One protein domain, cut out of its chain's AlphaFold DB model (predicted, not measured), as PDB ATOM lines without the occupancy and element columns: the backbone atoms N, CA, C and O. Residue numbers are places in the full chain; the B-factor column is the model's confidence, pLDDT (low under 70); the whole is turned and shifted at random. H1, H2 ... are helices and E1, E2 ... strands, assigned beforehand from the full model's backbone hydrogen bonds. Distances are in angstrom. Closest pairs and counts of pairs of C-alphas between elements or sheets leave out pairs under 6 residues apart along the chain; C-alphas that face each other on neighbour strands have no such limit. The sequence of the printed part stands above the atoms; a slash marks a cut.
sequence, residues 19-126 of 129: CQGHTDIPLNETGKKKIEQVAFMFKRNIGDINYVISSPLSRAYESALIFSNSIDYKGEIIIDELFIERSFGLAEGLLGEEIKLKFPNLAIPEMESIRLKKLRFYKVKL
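This is residues 19 to 126 of the 129 residues of the protein "Phosphoserine phosphatase 1" of Clostridium homopropionicum DSM 5847 (UniProt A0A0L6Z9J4). At one end, helix H2 packs on a short parallel strand pair, E1 and E2, and H1 packs on H2; H3 lies at the far end beyond a long link, and H4 runs back, clear of the other named elements. The 108 printed residues hold, in order, H1 E1 H2 E2 H3 H4, mostly helix. The whole is loose, with radius of gyration of the C-alphas 16.9 A, and flat, 48 by 37 by 20 A.

E1, residues 52 to 54, and E2, residues 77 to 79, are parallel at 33 degrees; N 54 and O 78, 2.9 A apart, are within hydrogen-bond range. With H2, residues 58 to 70, they form a strand-helix-strand unit, parallel strands joined through a helix, with a right-handed crossover. H1, residues 29 to 45, touches H2 at a steep tilt of 41 degrees, the same way; their closest C-alphas, Ala 39 and Phe 67, are 5.1 A apart. H3, residues 96 to 102, and H4, residues 114 to 124, touch no helix. Every O i to N i+4 pair is within hydrogen-bond range in H1, H2 and H3, and 6 of 7 in H4.

H1, 24.7 A long, begins at C-alpha 29 (41.769, 59.504, -93.260); H4, 16.1 A, ends at C-alpha 124 (46.275, 63.684, -61.121).

The printed part has no cut. The links E2 to H3 and H3 to H4 are long. Residues 121 to 126 have pLDDT under 70.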
ATOM      1  N   CYS A  19      27.539  62.314 -80.729       96.81
ATOM      2  CA  CYS A  19      28.110  62.370 -79.392       96.81
ATOM      3  C   CYS A  19      29.155  61.264 -79.218       96.81
ATOM      4  O   CYS A  19      28.870  60.086 -79.423       96.81
ATOM      5  N   GLN A  20      30.365  61.650 -78.832       96.50
ATOM      6  CA  GLN A  20      31.498  60.745 -78.704       96.50
ATOM      7  C   GLN A  20      32.062  60.831 -77.286       96.50
ATOM      8  O   GLN A  20      32.278  61.928 -76.768       96.50
ATOM      9  N   GLY A  21      32.248  59.669 -76.663       96.25
ATOM     10  CA  GLY A  21      32.791  59.518 -75.315       96.25
ATOM     11  C   GLY A  21      33.714  58.308 -75.244       96.25
ATOM     12  O   GLY A  21      34.766  58.297 -75.869       96.25
ATOM     13  N   HIS A  22      33.350  57.271 -74.499       96.75
ATOM     14  CA  HIS A  22      34.199  56.081 -74.359       96.75
ATOM     15  C   HIS A  22      34.104  55.108 -75.539       96.75
ATOM     16  O   HIS A  22      34.984  54.266 -75.692       96.75
ATOM     17  N   THR A  23      33.075  55.220 -76.380       97.56
ATOM     18  CA  THR A  23      32.932  54.400 -77.580       97.56
ATOM     19  C   THR A  23      34.145  54.610 -78.469       97.56
ATOM     20  O   THR A  23      34.533  55.742 -78.801       97.56
ATOM     21  N   ASP A  24      34.762  53.492 -78.827       97.25
ATOM     22  CA  ASP A  24      36.017  53.497 -79.543       97.25
ATOM     23  C   ASP A  24      35.768  53.577 -81.049       97.25
ATOM     24  O   ASP A  24      35.425  52.597 -81.705       97.25
ATOM     25  N   ILE A  25      35.886  54.794 -81.576       97.69
ATOM     26  CA  ILE A  25      35.768  55.089 -83.002       97.69
ATOM     27  C   ILE A  25      37.156  55.487 -83.505       97.69
ATOM     28  O   ILE A  25      37.741  56.407 -82.918       97.69
ATOM     29  N   PRO A  26      37.676  54.836 -84.559       97.81
ATOM     30  CA  PRO A  26      39.007  55.113 -85.086       97.81
ATOM     31  C   PRO A  26      39.074  56.472 -85.791       97.81
ATOM     32  O   PRO A  26      38.049  57.089 -86.104       97.81
ATOM     33  N   LEU A  27      40.295  56.932 -86.075       98.50
ATOM     34  CA  LEU A  27      40.499  58.099 -86.930       98.50
ATOM     35  C   LEU A  27      40.014  57.824 -88.351       98.50
ATOM     36  O   LEU A  27      40.224  56.741 -88.900       98.50
ATOM     37  N   ASN A  28      39.449  58.849 -88.984       98.50
ATOM     38  CA  ASN A  28      39.253  58.837 -90.426       98.50
ATOM     39  C   ASN A  28      40.524  59.331 -91.144       98.50
ATOM     40  O   ASN A  28      41.443  59.891 -90.538       98.50
ATOM     41  N   GLU A  29      40.587  59.142 -92.462       98.44
ATOM     42  CA  GLU A  29      41.769  59.504 -93.260       98.44
ATOM     43  C   GLU A  29      42.098  61.006 -93.208       98.44
ATOM     44  O   GLU A  29      43.266  61.399 -93.225       98.44
ATOM     45  N   THR A  30      41.080  61.864 -93.095       98.38
ATOM     46  CA  THR A  30      41.265  63.309 -92.906       98.38
ATOM     47  C   THR A  30      41.931  63.605 -91.561       98.38
ATOM     48  O   THR A  30      42.842  64.432 -91.488       98.38
ATOM     49  N   GLY A  31      41.509  62.920 -90.499       98.44
ATOM     50  CA  GLY A  31      42.063  63.021 -89.158       98.44
ATOM     51  C   GLY A  31      43.534  62.637 -89.117       98.44
ATOM     52  O   GLY A  31      44.338  63.410 -88.600       98.44
ATOM     53  N   LYS A  32      43.898  61.510 -89.736       98.75
ATOM     54  CA  LYS A  32      45.294  61.048 -89.825       98.75
ATOM     55  C   LYS A  32      46.192  62.086 -90.503       98.75
ATOM     56  O   LYS A  32      47.169  62.534 -89.906       98.75
ATOM     57  N   LYS A  33      45.790  62.577 -91.682       98.56
ATOM     58  CA  LYS A  33      46.529  63.614 -92.429       98.56
ATOM     59  C   LYS A  33      46.695  64.913 -91.639       98.56
ATOM     60  O   LYS A  33      47.750  65.541 -91.689       98.56
ATOM     61  N   LYS A  34      45.666  65.332 -90.891       98.25
ATOM     62  CA  LYS A  34      45.752  66.521 -90.025       98.25
ATOM     63  C   LYS A  34      46.810  66.336 -88.930       98.25
ATOM     64  O   LYS A  34      47.555  67.274 -88.659       98.25
ATOM     65  N   ILE A  35      46.914  65.149 -88.332       98.69
ATOM     66  CA  ILE A  35      47.941  64.864 -87.319       98.69
ATOM     67  C   ILE A  35      49.350  64.897 -87.921       98.69
ATOM     68  O   ILE A  35      50.235  65.512 -87.327       98.69
ATOM     69  N   GLU A  36      49.554  64.327 -89.111       98.50
ATOM     70  CA  GLU A  36      50.839  64.405 -89.828       98.50
ATOM     71  C   GLU A  36      51.258  65.861 -90.082       98.50
ATOM     72  O   GLU A  36      52.393  66.254 -89.803       98.50
ATOM     73  N   GLN A  37      50.324  66.699 -90.546       98.19
ATOM     74  CA  GLN A  37      50.567  68.126 -90.781       98.19
ATOM     75  C   GLN A  37      50.942  68.864 -89.491       98.19
ATOM     76  O   GLN A  37      51.886  69.659 -89.481       98.19
ATOM     77  N   VAL A  38      50.227  68.595 -88.395       98.00
ATOM     78  CA  VAL A  38      50.532  69.177 -87.083       98.00
ATOM     79  C   VAL A  38      51.918  68.747 -86.611       98.00
ATOM     80  O   VAL A  38      52.687  69.594 -86.163       98.00
ATOM     81  N   ALA A  39      52.270  67.471 -86.751       97.75
ATOM     82  CA  ALA A  39      53.572  66.953 -86.354       97.75
ATOM     83  C   ALA A  39      54.721  67.576 -87.162       97.75
ATOM     84  O   ALA A  39      55.725  68.002 -86.587       97.75
ATOM     85  N   PHE A  40      54.546  67.721 -88.478       96.81
ATOM     86  CA  PHE A  40      55.509  68.409 -89.336       96.81
ATOM     87  C   PHE A  40      55.731  69.862 -88.891       96.81
ATOM     88  O   PHE A  40      56.870  70.311 -88.730       96.81
ATOM     89  N   MET A  41      54.643  70.595 -88.639       97.19
ATOM     90  CA  MET A  41      54.715  71.976 -88.160       97.19
ATOM     91  C   MET A  41      55.337  72.068 -86.765       97.19
ATOM     92  O   MET A  41      56.118  72.983 -86.508       97.19
ATOM     93  N   PHE A  42      55.033  71.122 -85.879       96.81
ATOM     94  CA  PHE A  42      55.615  71.052 -84.545       96.81
ATOM     95  C   PHE A  42      57.133  70.871 -84.616       96.81
ATOM     96  O   PHE A  42      57.874  71.686 -84.069       96.81
ATOM     97  N   LYS A  43      57.605  69.868 -85.365       95.31
ATOM     98  CA  LYS A  43      59.038  69.590 -85.525       95.31
ATOM     99  C   LYS A  43      59.793  70.791 -86.088       95.31
ATOM    100  O   LYS A  43      60.880  71.115 -85.626       95.31
ATOM    101  N   ARG A  44      59.195  71.481 -87.066       95.69
ATOM    102  CA  ARG A  44      59.798  72.653 -87.713       95.69
ATOM    103  C   ARG A  44      59.937  73.860 -86.782       95.69
ATOM    104  O   ARG A  44      60.893  74.612 -86.936       95.69
ATOM    105  N   ASN A  45      58.973  74.090 -85.888       95.69
ATOM    106  CA  ASN A  45      58.879  75.348 -85.135       95.69
ATOM    107  C   ASN A  45      59.213  75.220 -83.642       95.69
ATOM    108  O   ASN A  45      59.499  76.231 -83.008       95.69
ATOM    109  N   ILE A  46      59.127  74.016 -83.071       92.56
ATOM    110  CA  ILE A  46      59.251  73.786 -81.627       92.56
ATOM    111  C   ILE A  46      60.440  72.869 -81.321       92.56
ATOM    112  O   ILE A  46      61.270  73.230 -80.490       92.56
ATOM    113  N   GLY A  47      60.552  71.729 -82.006       87.94
ATOM    114  CA  GLY A  47      61.652  70.773 -81.827       87.94
ATOM    115  C   GLY A  47      61.207  69.451 -81.202       87.94
ATOM    116  O   GLY A  47      60.149  68.931 -81.554       87.94
ATOM    117  N   ASP A  48      62.027  68.900 -80.306       90.56
ATOM    118  CA  ASP A  48      61.876  67.535 -79.790       90.56
ATOM    119  C   ASP A  48      60.948  67.433 -78.565       90.56
ATOM    120  O   ASP A  48      60.787  68.376 -77.786       90.56
ATOM    121  N   ILE A  49      60.365  66.245 -78.363       94.44
ATOM    122  CA  ILE A  49      59.565  65.887 -77.183       94.44
ATOM    123  C   ILE A  49      60.280  64.800 -76.377       94.44
ATOM    124  O   ILE A  49      60.782  63.828 -76.934       94.44
ATOM    125  N   ASN A  50      60.281  64.934 -75.047       95.50
ATOM    126  CA  ASN A  50      60.821  63.908 -74.147       95.50
ATOM    127  C   ASN A  50      59.805  62.801 -73.821       95.50
ATOM    128  O   ASN A  50      60.184  61.637 -73.727       95.50
ATOM    129  N   TYR A  51      58.525  63.155 -73.671       96.69
ATOM    130  CA  TYR A  51      57.457  62.236 -73.272       96.69
ATOM    131  C   TYR A  51      56.194  62.457 -74.096       96.69
ATOM    132  O   TYR A  51      55.725  63.590 -74.218       96.69
ATOM    133  N   VAL A  52      55.616  61.366 -74.594       97.94
ATOM    134  CA  VAL A  52      54.299  61.355 -75.233       97.94
ATOM    135  C   VAL A  52      53.354  60.543 -74.357       97.94
ATOM    136  O   VAL A  52      53.661  59.411 -73.995       97.94
ATOM    137  N   ILE A  53      52.215  61.136 -74.004       98.00
ATOM    138  CA  ILE A  53      51.183  60.509 -73.176       98.00
ATOM    139  C   ILE A  53      49.877  60.514 -73.970       98.00
ATOM    140  O   ILE A  53      49.545  61.524 -74.593       98.00
ATOM    141  N   SER A  54      49.141  59.405 -73.950       98.19
ATOM    142  CA  SER A  54      47.837  59.289 -74.601       98.19
ATOM    143  C   SER A  54      46.818  58.583 -73.713       98.19
ATOM    144  O   SER A  54      47.171  57.862 -72.783       98.19
ATOM    145  N   SER A  55      45.538  58.790 -74.012       96.94
ATOM    146  CA  SER A  55      44.471  57.971 -73.440       96.94
ATOM    147  C   SER A  55      44.436  56.596 -74.128       96.94
ATOM    148  O   SER A  55      45.010  56.440 -75.210       96.94
ATOM    149  N   PRO A  56      43.759  55.588 -73.552       96.88
ATOM    150  CA  PRO A  56      43.674  54.256 -74.159       96.88
ATOM    151  C   PRO A  56      42.764  54.189 -75.399       96.88
ATOM    152  O   PRO A  56      42.713  53.152 -76.051       96.88
ATOM    153  N   LEU A  57      42.020  55.252 -75.733       98.12
ATOM    154  CA  LEU A  57      41.098  55.242 -76.876       98.12
ATOM    155  C   LEU A  57      41.880  55.199 -78.189       98.12
ATOM    156  O   LEU A  57      42.801  56.001 -78.378       98.12
ATOM    157  N   SER A  58      41.471  54.332 -79.121       97.88
ATOM    158  CA  SER A  58      42.213  54.073 -80.362       97.88
ATOM    159  C   SER A  58      42.515  55.354 -81.133       97.88
ATOM    160  O   SER A  58      43.657  55.575 -81.513       97.88
ATOM    161  N   ARG A  59      41.546  56.269 -81.267       98.38
ATOM    162  CA  ARG A  59      41.741  57.572 -81.931       98.38
ATOM    163  C   ARG A  59      42.828  58.437 -81.299       98.38
ATOM    164  O   ARG A  59      43.564  59.122 -82.011       98.38
ATOM    165  N   ALA A  60      42.926  58.444 -79.971       98.38
ATOM    166  CA  ALA A  60      43.923  59.232 -79.255       98.38
ATOM    167  C   ALA A  60      45.296  58.566 -79.361       98.38
ATOM    168  O   ALA A  60      46.289  59.237 -79.644       98.38
ATOM    169  N   TYR A  61      45.349  57.245 -79.193       98.50
ATOM    170  CA  TYR A  61      46.573  56.469 -79.341       98.50
ATOM    171  C   TYR A  61      47.128  56.527 -80.772       98.50
ATOM    172  O   TYR A  61      48.300  56.833 -80.961       98.50
ATOM    173  N   GLU A  62      46.287  56.338 -81.788       98.62
ATOM    174  CA  GLU A  62      46.662  56.429 -83.201       98.62
ATOM    175  C   GLU A  62      47.165  57.835 -83.553       98.62
ATOM    176  O   GLU A  62      48.187  57.977 -84.222       98.62
ATOM    177  N   SER A  63      46.526  58.887 -83.025       98.75
ATOM    178  CA  SER A  63      47.022  60.262 -83.185       98.75
ATOM    179  C   SER A  63      48.411  60.436 -82.565       98.75
ATOM    180  O   SER A  63      49.306  61.004 -83.187       98.75
ATOM    181  N   ALA A  64      48.618  59.926 -81.347       98.50
ATOM    182  CA  ALA A  64      49.916  59.977 -80.683       98.50
ATOM    183  C   ALA A  64      50.985  59.189 -81.458       98.50
ATOM    184  O   ALA A  64      52.121  59.648 -81.558       98.50
ATOM    185  N   LEU A  65      50.621  58.051 -82.053       98.56
ATOM    186  CA  LEU A  65      51.506  57.223 -82.871       98.56
ATOM    187  C   LEU A  65      51.934  57.937 -84.155       98.56
ATOM    188  O   LEU A  65      53.130  58.055 -84.418       98.56
ATOM    189  N   ILE A  66      50.977  58.468 -84.921       98.62
ATOM    190  CA  ILE A  66      51.253  59.232 -86.148       98.62
ATOM    191  C   ILE A  66      52.140  60.438 -85.833       98.62
ATOM    192  O   ILE A  66      53.128  60.684 -86.530       98.62
ATOM    193  N   PHE A  67      51.823  61.166 -84.759       98.56
ATOM    194  CA  PHE A  67      52.609  62.317 -84.332       98.56
ATOM    195  C   PHE A  67      54.040  61.916 -83.955       98.56
ATOM    196  O   PHE A  67      54.992  62.494 -84.475       98.56
ATOM    197  N   SER A  68      54.194  60.897 -83.103       98.00
ATOM    198  CA  SER A  68      55.492  60.406 -82.619       98.00
ATOM    199  C   SER A  68      56.392  59.955 -83.764       98.00
ATOM    200  O   SER A  68      57.552  60.363 -83.833       98.00
ATOM    201  N   ASN A  69      55.840  59.185 -84.705       97.25
ATOM    202  CA  ASN A  69      56.561  58.737 -85.893       97.25
ATOM    203  C   ASN A  69      57.007  59.925 -86.756       97.25
ATOM    204  O   ASN A  69      58.153  59.981 -87.192       97.25
ATOM    205  N   SER A  70      56.129  60.910 -86.952       96.75
ATOM    206  CA  SER A  70      56.406  62.087 -87.788       96.75
ATOM    207  C   SER A  70      57.500  62.999 -87.213       96.75
ATOM    208  O   SER A  70      58.200  63.686 -87.963       96.75
ATOM    209  N   ILE A  71      57.677  63.009 -85.887       96.69
ATOM    210  CA  ILE A  71      58.742  63.772 -85.219       96.69
ATOM    211  C   ILE A  71      60.005  62.949 -84.925       96.69
ATOM    212  O   ILE A  71      60.915  63.469 -84.294       96.69
ATOM    213  N   ASP A  72      60.093  61.704 -85.402       95.88
ATOM    214  CA  ASP A  72      61.174  60.752 -85.088       95.88
ATOM    215  C   ASP A  72      61.355  60.461 -83.585       95.88
ATOM    216  O   ASP A  72      62.459  60.136 -83.137       95.88
ATOM    217  N   TYR A  73      60.278  60.532 -82.798       97.12
ATOM    218  CA  TYR A  73      60.322  60.213 -81.372       97.12
ATOM    219  C   TYR A  73      60.759  58.757 -81.152       97.12
ATOM    220  O   TYR A  73      60.278  57.844 -81.821       97.12
ATOM    221  N   LYS A  74      61.702  58.541 -80.227       95.44
ATOM    222  CA  LYS A  74      62.295  57.218 -79.941       95.44
ATOM    223  C   LYS A  74      61.817  56.589 -78.634       95.44
ATOM    224  O   LYS A  74      62.196  55.460 -78.345       95.44
ATOM    225  N   GLY A  75      61.052  57.327 -77.832       96.06
ATOM    226  CA  GLY A  75      60.475  56.796 -76.604       96.06
ATOM    227  C   GLY A  75      59.177  56.037 -76.863       96.06
ATOM    228  O   GLY A  75      58.651  56.008 -77.975       96.06
ATOM    229  N   GLU A  76      58.648  55.445 -75.801       97.25
ATOM    230  CA  GLU A  76      57.349  54.783 -75.820       97.25
ATOM    231  C   GLU A  76      56.222  55.790 -75.561       97.25
ATOM    232  O   GLU A  76      56.389  56.771 -74.833       97.25
ATOM    233  N   ILE A  77      55.051  55.533 -76.145       98.19
ATOM    234  CA  ILE A  77      53.837  56.281 -75.818       98.19
ATOM    235  C   ILE A  77      53.307  55.742 -74.495       98.19
ATOM    236  O   ILE A  77      52.913  54.581 -74.397       98.19
ATOM    237  N   ILE A  78      53.266  56.599 -73.481       98.25
ATOM    238  CA  ILE A  78      52.717  56.263 -72.172       98.25
ATOM    239  C   ILE A  78      51.192  56.314 -72.272       98.25
ATOM    240  O   ILE A  78      50.617  57.359 -72.576       98.25
ATOM    241  N   ILE A  79      50.528  55.192 -72.009       97.50
ATOM    242  CA  ILE A  79      49.065  55.137 -71.954       97.50
ATOM    243  C   ILE A  79      48.620  55.430 -70.522       97.50
ATOM    244  O   ILE A  79      49.058  54.763 -69.585       97.50
ATOM    245  N   ASP A  80      47.741  56.415 -70.352       95.12
ATOM    246  CA  ASP A  80      47.192  56.789 -69.052       95.12
ATOM    247  C   ASP A  80      45.666  56.991 -69.132       95.12
ATOM    248  O   ASP A  80      45.142  57.900 -69.784       95.12
ATOM    249  N   GLU A  81      44.948  56.124 -68.415       91.62
ATOM    250  CA  GLU A  81      43.489  56.116 -68.248       91.62
ATOM    251  C   GLU A  81      42.931  57.456 -67.745       91.62
ATOM    252  O   GLU A  81      41.772  57.796 -67.985       91.62
ATOM    253  N   LEU A  82      43.729  58.274 -67.055       90.62
ATOM    254  CA  LEU A  82      43.275  59.576 -66.566       90.62
ATOM    255  C   LEU A  82      42.900  60.527 -67.710       90.62
ATOM    256  O   LEU A  82      42.036  61.385 -67.507       90.62
ATOM    257  N   PHE A  83      43.455  60.325 -68.909       91.56
ATOM    258  CA  PHE A  83      43.174  61.125 -70.100       91.56
ATOM    259  C   PHE A  83      41.986  60.626 -70.932       91.56
ATOM    260  O   PHE A  83      41.679  61.250 -71.951       91.56
ATOM    261  N   ILE A  84      41.301  59.537 -70.543       94.75
ATOM    262  CA  ILE A  84      40.112  59.086 -71.283       94.75
ATOM    263  C   ILE A  84      39.043  60.188 -71.300       94.75
ATOM    264  O   ILE A  84      38.944  61.004 -70.377       94.75
ATOM    265  N   GLU A  85      38.256  60.262 -72.370       93.12
ATOM    266  CA  GLU A  85      37.188  61.252 -72.493       93.12
ATOM    267  C   GLU A  85      36.124  61.085 -71.390       93.12
ATOM    268  O   GLU A  85      36.217  60.238 -70.503       93.12
ATOM    269  N   ARG A  86      35.115  61.956 -71.381       94.38
ATOM    270  CA  ARG A  86      33.950  61.732 -70.522       94.38
ATOM    271  C   ARG A  86      33.089  60.655 -71.178       94.38
ATOM    272  O   ARG A  86      32.779  60.802 -72.356       94.38
ATOM    273  N   SER A  87      32.628  59.659 -70.426       96.06
ATOM    274  CA  SER A  87      31.582  58.772 -70.945       96.06
ATOM    275  C   SER A  87      30.243  59.505 -71.013       96.06
ATOM    276  O   SER A  87      29.793  60.109 -70.029       96.06
ATOM    277  N   PHE A  88      29.592  59.433 -72.171       96.62
ATOM    278  CA  PHE A  88      28.234  59.929 -72.375       96.62
ATOM    279  C   PHE A  88      27.178  58.816 -72.282       96.62
ATOM    280  O   PHE A  88      25.997  59.092 -72.479       96.62
ATOM    281  N   GLY A  89      27.573  57.590 -71.919       96.75
ATOM    282  CA  GLY A  89      26.665  56.459 -71.729       96.75
ATOM    283  C   GLY A  89      25.820  56.184 -72.971       96.75
ATOM    284  O   GLY A  89      26.305  56.263 -74.099       96.75
ATOM    285  N   LEU A  90      24.522  55.947 -72.781       97.62
ATOM    286  CA  LEU A  90      23.601  55.626 -73.883       97.62
ATOM    287  C   LEU A  90      23.308  56.786 -74.855       97.62
ATOM    288  O   LEU A  90      22.509  56.614 -75.780       97.62
ATOM    289  N   ALA A  91      23.896  57.967 -74.641       97.69
ATOM    290  CA  ALA A  91      23.853  59.060 -75.609       97.69
ATOM    291  C   ALA A  91      24.967  58.974 -76.662       97.69
ATOM    292  O   ALA A  91      24.883  59.665 -77.676       97.69
ATOM    293  N   GLU A  92      25.998  58.157 -76.446       98.12
ATOM    294  CA  GLU A  92      27.072  57.990 -77.422       98.12
ATOM    295  C   GLU A  92      26.529  57.442 -78.749       98.12
ATOM    296  O   GLU A  92      25.666  56.564 -78.789       98.12
ATOM    297  N   GLY A  93      26.997  58.021 -79.852       97.88
ATOM    298  CA  GLY A  93      26.542  57.718 -81.202       97.88
ATOM    299  C   GLY A  93      25.270  58.445 -81.616       97.88
ATOM    300  O   GLY A  93      24.927  58.394 -82.791       97.88
ATOM    301  N   LEU A  94      24.583  59.157 -80.722       98.00
ATOM    302  CA  LEU A  94      23.395  59.935 -81.074       98.00
ATOM    303  C   LEU A  94      23.757  61.360 -81.505       98.00
ATOM    304  O   LEU A  94      24.693  61.971 -80.984       98.00
ATOM    305  N   LEU A  95      22.974  61.906 -82.429       97.50
ATOM    306  CA  LEU A  95      22.936  63.328 -82.748       97.50
ATOM    307  C   LEU A  95      22.323  64.115 -81.588       97.50
ATOM    308  O   LEU A  95      21.513  63.603 -80.814       97.50
ATOM    309  N   GLY A  96      22.638  65.407 -81.504       94.69
ATOM    310  CA  GLY A  96      22.084  66.279 -80.463       94.69
ATOM    311  C   GLY A  96      20.548  66.291 -80.412       94.69
ATOM    312  O   GLY A  96      19.970  66.364 -79.329       94.69
ATOM    313  N   GLU A  97      19.877  66.187 -81.561       96.56
ATOM    314  CA  GLU A  97      18.411  66.105 -81.641       96.56
ATOM    315  C   GLU A  97      17.878  64.758 -81.146       96.56
ATOM    316  O   GLU A  97      16.929  64.719 -80.363       96.56
ATOM    317  N   GLU A  98      18.539  63.658 -81.513       97.75
ATOM    318  CA  GLU A  98      18.199  62.310 -81.050       97.75
ATOM    319  C   GLU A  98      18.347  62.197 -79.525       97.75
ATOM    320  O   GLU A  98      17.492  61.610 -78.861       97.75
ATOM    321  N   ILE A  99      19.381  62.821 -78.946       97.31
ATOM    322  CA  ILE A  99      19.571  62.892 -77.490       97.31
ATOM    323  C   ILE A  99      18.415  63.641 -76.831       97.31
ATOM    324  O   ILE A  99      17.873  63.160 -75.840       97.31
ATOM    325  N   LYS A 100      18.013  64.800 -77.368       96.44
ATOM    326  CA  LYS A 100      16.899  65.590 -76.815       96.44
ATOM    327  C   LYS A 100      15.577  64.826 -76.864       96.44
ATOM    328  O   LYS A 100      14.797  64.915 -75.922       96.44
ATOM    329  N   LEU A 101      15.334  64.077 -77.939       97.56
ATOM    330  CA  LEU A 101      14.127  63.263 -78.095       97.56
ATOM    331  C   LEU A 101      14.129  62.051 -77.155       97.56
ATOM    332  O   LEU A 101      13.121  61.769 -76.515       97.56
ATOM    333  N   LYS A 102      15.261  61.345 -77.053       97.38
ATOM    334  CA  LYS A 102      15.381  60.111 -76.262       97.38
ATOM    335  C   LYS A 102      15.541  60.372 -74.761       97.38
ATOM    336  O   LYS A 102      15.065  59.584 -73.950       97.38
ATOM    337  N   PHE A 103      16.190  61.474 -74.393       96.75
ATOM    338  CA  PHE A 103      16.507  61.858 -73.016       96.75
ATOM    339  C   PHE A 103      16.125  63.330 -72.756       96.75
ATOM    340  O   PHE A 103      17.000  64.172 -72.534       96.75
ATOM    341  N   PRO A 104      14.824  63.679 -72.750       94.81
ATOM    342  CA  PRO A 104      14.362  65.071 -72.673       94.81
ATOM    343  C   PRO A 104      14.754  65.795 -71.375       94.81
ATOM    344  O   PRO A 104      14.887  67.015 -71.357       94.81
ATOM    345  N   ASN A 105      14.981  65.056 -70.289       94.81
ATOM    346  CA  ASN A 105      15.461  65.581 -69.007       94.81
ATOM    347  C   ASN A 105      16.985  65.449 -68.825       94.81
ATOM    348  O   ASN A 105      17.488  65.707 -67.733       94.81
ATOM    349  N   LEU A 106      17.713  65.012 -69.860       89.56
ATOM    350  CA  LEU A 106      19.152  64.723 -69.840       89.56
ATOM    351  C   LEU A 106      19.583  63.685 -68.786       89.56
ATOM    352  O   LEU A 106      20.772  63.570 -68.482       89.56
ATOM    353  N   ALA A 107      18.645  62.894 -68.255       93.81
ATOM    354  CA  ALA A 107      18.947  61.743 -67.413       93.81
ATOM    355  C   ALA A 107      19.396  60.573 -68.300       93.81
ATOM    356  O   ALA A 107      18.633  59.651 -68.581       93.81
ATOM    357  N   ILE A 108      20.633  60.656 -68.789       96.81
ATOM    358  CA  ILE A 108      21.222  59.657 -69.678       96.81
ATOM    359  C   ILE A 108      21.794  58.508 -68.831       96.81
ATOM    360  O   ILE A 108      22.693  58.749 -68.017       96.81
ATOM    361  N   PRO A 109      21.312  57.263 -69.000       96.19
ATOM    362  CA  PRO A 109      21.873  56.108 -68.308       96.19
ATOM    363  C   PRO A 109      23.356  55.922 -68.639       96.19
ATOM    364  O   PRO A 109      23.781  56.186 -69.763       96.19
ATOM    365  N   GLU A 110      24.126  55.476 -67.643       94.81
ATOM    366  CA  GLU A 110      25.572  55.188 -67.740       94.81
ATOM    367  C   GLU A 110      26.463  56.408 -68.030       94.81
ATOM    368  O   GLU A 110      27.686  56.293 -68.053       94.81
ATOM    369  N   MET A 111      25.879  57.600 -68.176       95.88
ATOM    370  CA  MET A 111      26.637  58.828 -68.359       95.88
ATOM    371  C   MET A 111      27.500  59.111 -67.127       95.88
ATOM    372  O   MET A 111      27.016  59.172 -65.991       95.88
ATOM    373  N   GLU A 112      28.786  59.377 -67.347       93.56
ATOM    374  CA  GLU A 112      29.686  59.750 -66.267       93.56
ATOM    375  C   GLU A 112      29.229  61.073 -65.633       93.56
ATOM    376  O   GLU A 112      29.083  62.110 -66.302       93.56
ATOM    377  N   SER A 113      29.030  61.061 -64.313       90.69
ATOM    378  CA  SER A 113      28.663  62.269 -63.574       90.69
ATOM    379  C   SER A 113      29.807  63.286 -63.558       90.69
ATOM    380  O   SER A 113      30.990  62.942 -63.529       90.69
ATOM    381  N   ILE A 114      29.468  64.576 -63.473       86.44
ATOM    382  CA  ILE A 114      30.465  65.655 -63.348       86.44
ATOM    383  C   ILE A 114      31.360  65.441 -62.115       86.44
ATOM    384  O   ILE A 114      32.547  65.767 -62.147       86.44
ATOM    385  N   ARG A 115      30.811  64.873 -61.031       85.88
ATOM    386  CA  ARG A 115      31.565  64.543 -59.816       85.88
ATOM    387  C   ARG A 115      32.615  63.466 -60.082       85.88
ATOM    388  O   ARG A 115      33.761  63.660 -59.689       85.88
ATOM    389  N   LEU A 116      32.245  62.372 -60.750       83.12
ATOM    390  CA  LEU A 116      33.174  61.289 -61.099       83.12
ATOM    391  C   LEU A 116      34.270  61.785 -62.048       83.12
ATOM    392  O   LEU A 116      35.451  61.599 -61.752       83.12
ATOM    393  N   LYS A 117      33.888  62.556 -63.076       81.94
ATOM    394  CA  LYS A 117      34.841  63.221 -63.973       81.94
ATOM    395  C   LYS A 117      35.840  64.073 -63.187       81.94
ATOM    396  O   LYS A 117      37.046  63.945 -63.367       81.94
ATOM    397  N   LYS A 118      35.363  64.927 -62.273       79.88
ATOM    398  CA  LYS A 118      36.232  65.759 -61.421       79.88
ATOM    399  C   LYS A 118      37.165  64.919 -60.546       79.88
ATOM    400  O   LYS A 118      38.336  65.260 -60.434       79.88
ATOM    401  N   LEU A 119      36.684  63.831 -59.939       80.31
ATOM    402  CA  LEU A 119      37.507  62.956 -59.095       80.31
ATOM    403  C   LEU A 119      38.684  62.339 -59.864       80.31
ATOM    404  O   LEU A 119      39.778  62.256 -59.307       80.31
ATOM    405  N   ARG A 120      38.501  61.986 -61.143       79.19
ATOM    406  CA  ARG A 120      39.604  61.541 -62.015       79.19
ATOM    407  C   ARG A 120      40.668  62.631 -62.178       79.19
ATOM    408  O   ARG A 120      41.844  62.362 -61.959       79.19
ATOM    409  N   PHE A 121      40.261  63.878 -62.422       68.94
ATOM    410  CA  PHE A 121      41.191  65.017 -62.462       68.94
ATOM    411  C   PHE A 121      41.892  65.276 -61.120       68.94
ATOM    412  O   PHE A 121      43.050  65.687 -61.104       68.94
ATOM    413  N   TYR A 122      41.237  65.039 -59.981       66.56
ATOM    414  CA  TYR A 122      41.878  65.208 -58.673       66.56
ATOM    415  C   TYR A 122      42.894  64.105 -58.350       66.56
ATOM    416  O   TYR A 122      43.866  64.396 -57.656       66.56
ATOM    417  N   LYS A 123      42.752  62.887 -58.896       58.78
ATOM    418  CA  LYS A 123      43.792  61.847 -58.781       58.78
ATOM    419  C   LYS A 123      45.118  62.273 -59.428       58.78
ATOM    420  O   LYS A 123      46.169  61.962 -58.879       58.78
ATOM    421  N   VAL A 124      45.078  63.085 -60.492       56.50
ATOM    422  CA  VAL A 124      46.275  63.684 -61.121       56.50
ATOM    423  C   VAL A 124      47.048  64.582 -60.140       56.50
ATOM    424  O   VAL A 124      48.270  64.664 -60.203       56.50
ATOM    425  N   LYS A 125      46.376  65.240 -59.180       48.47
ATOM    426  CA  LYS A 125      47.049  66.110 -58.194       48.47
ATOM    427  C   LYS A 125      47.842  65.349 -57.126       48.47
ATOM    428  O   LYS A 125      48.689  65.969 -56.491       48.47
ATOM    429  N   LEU A 126      47.580  64.057 -56.924       45.91
ATOM    430  CA  LEU A 126      48.253  63.246 -55.900       45.91
ATOM    431  C   LEU A 126      49.607  62.681 -56.367       45.91
ATOM    432  O   LEU A 126      50.365  62.196 -55.539       45.91
TER     433      LEU A 126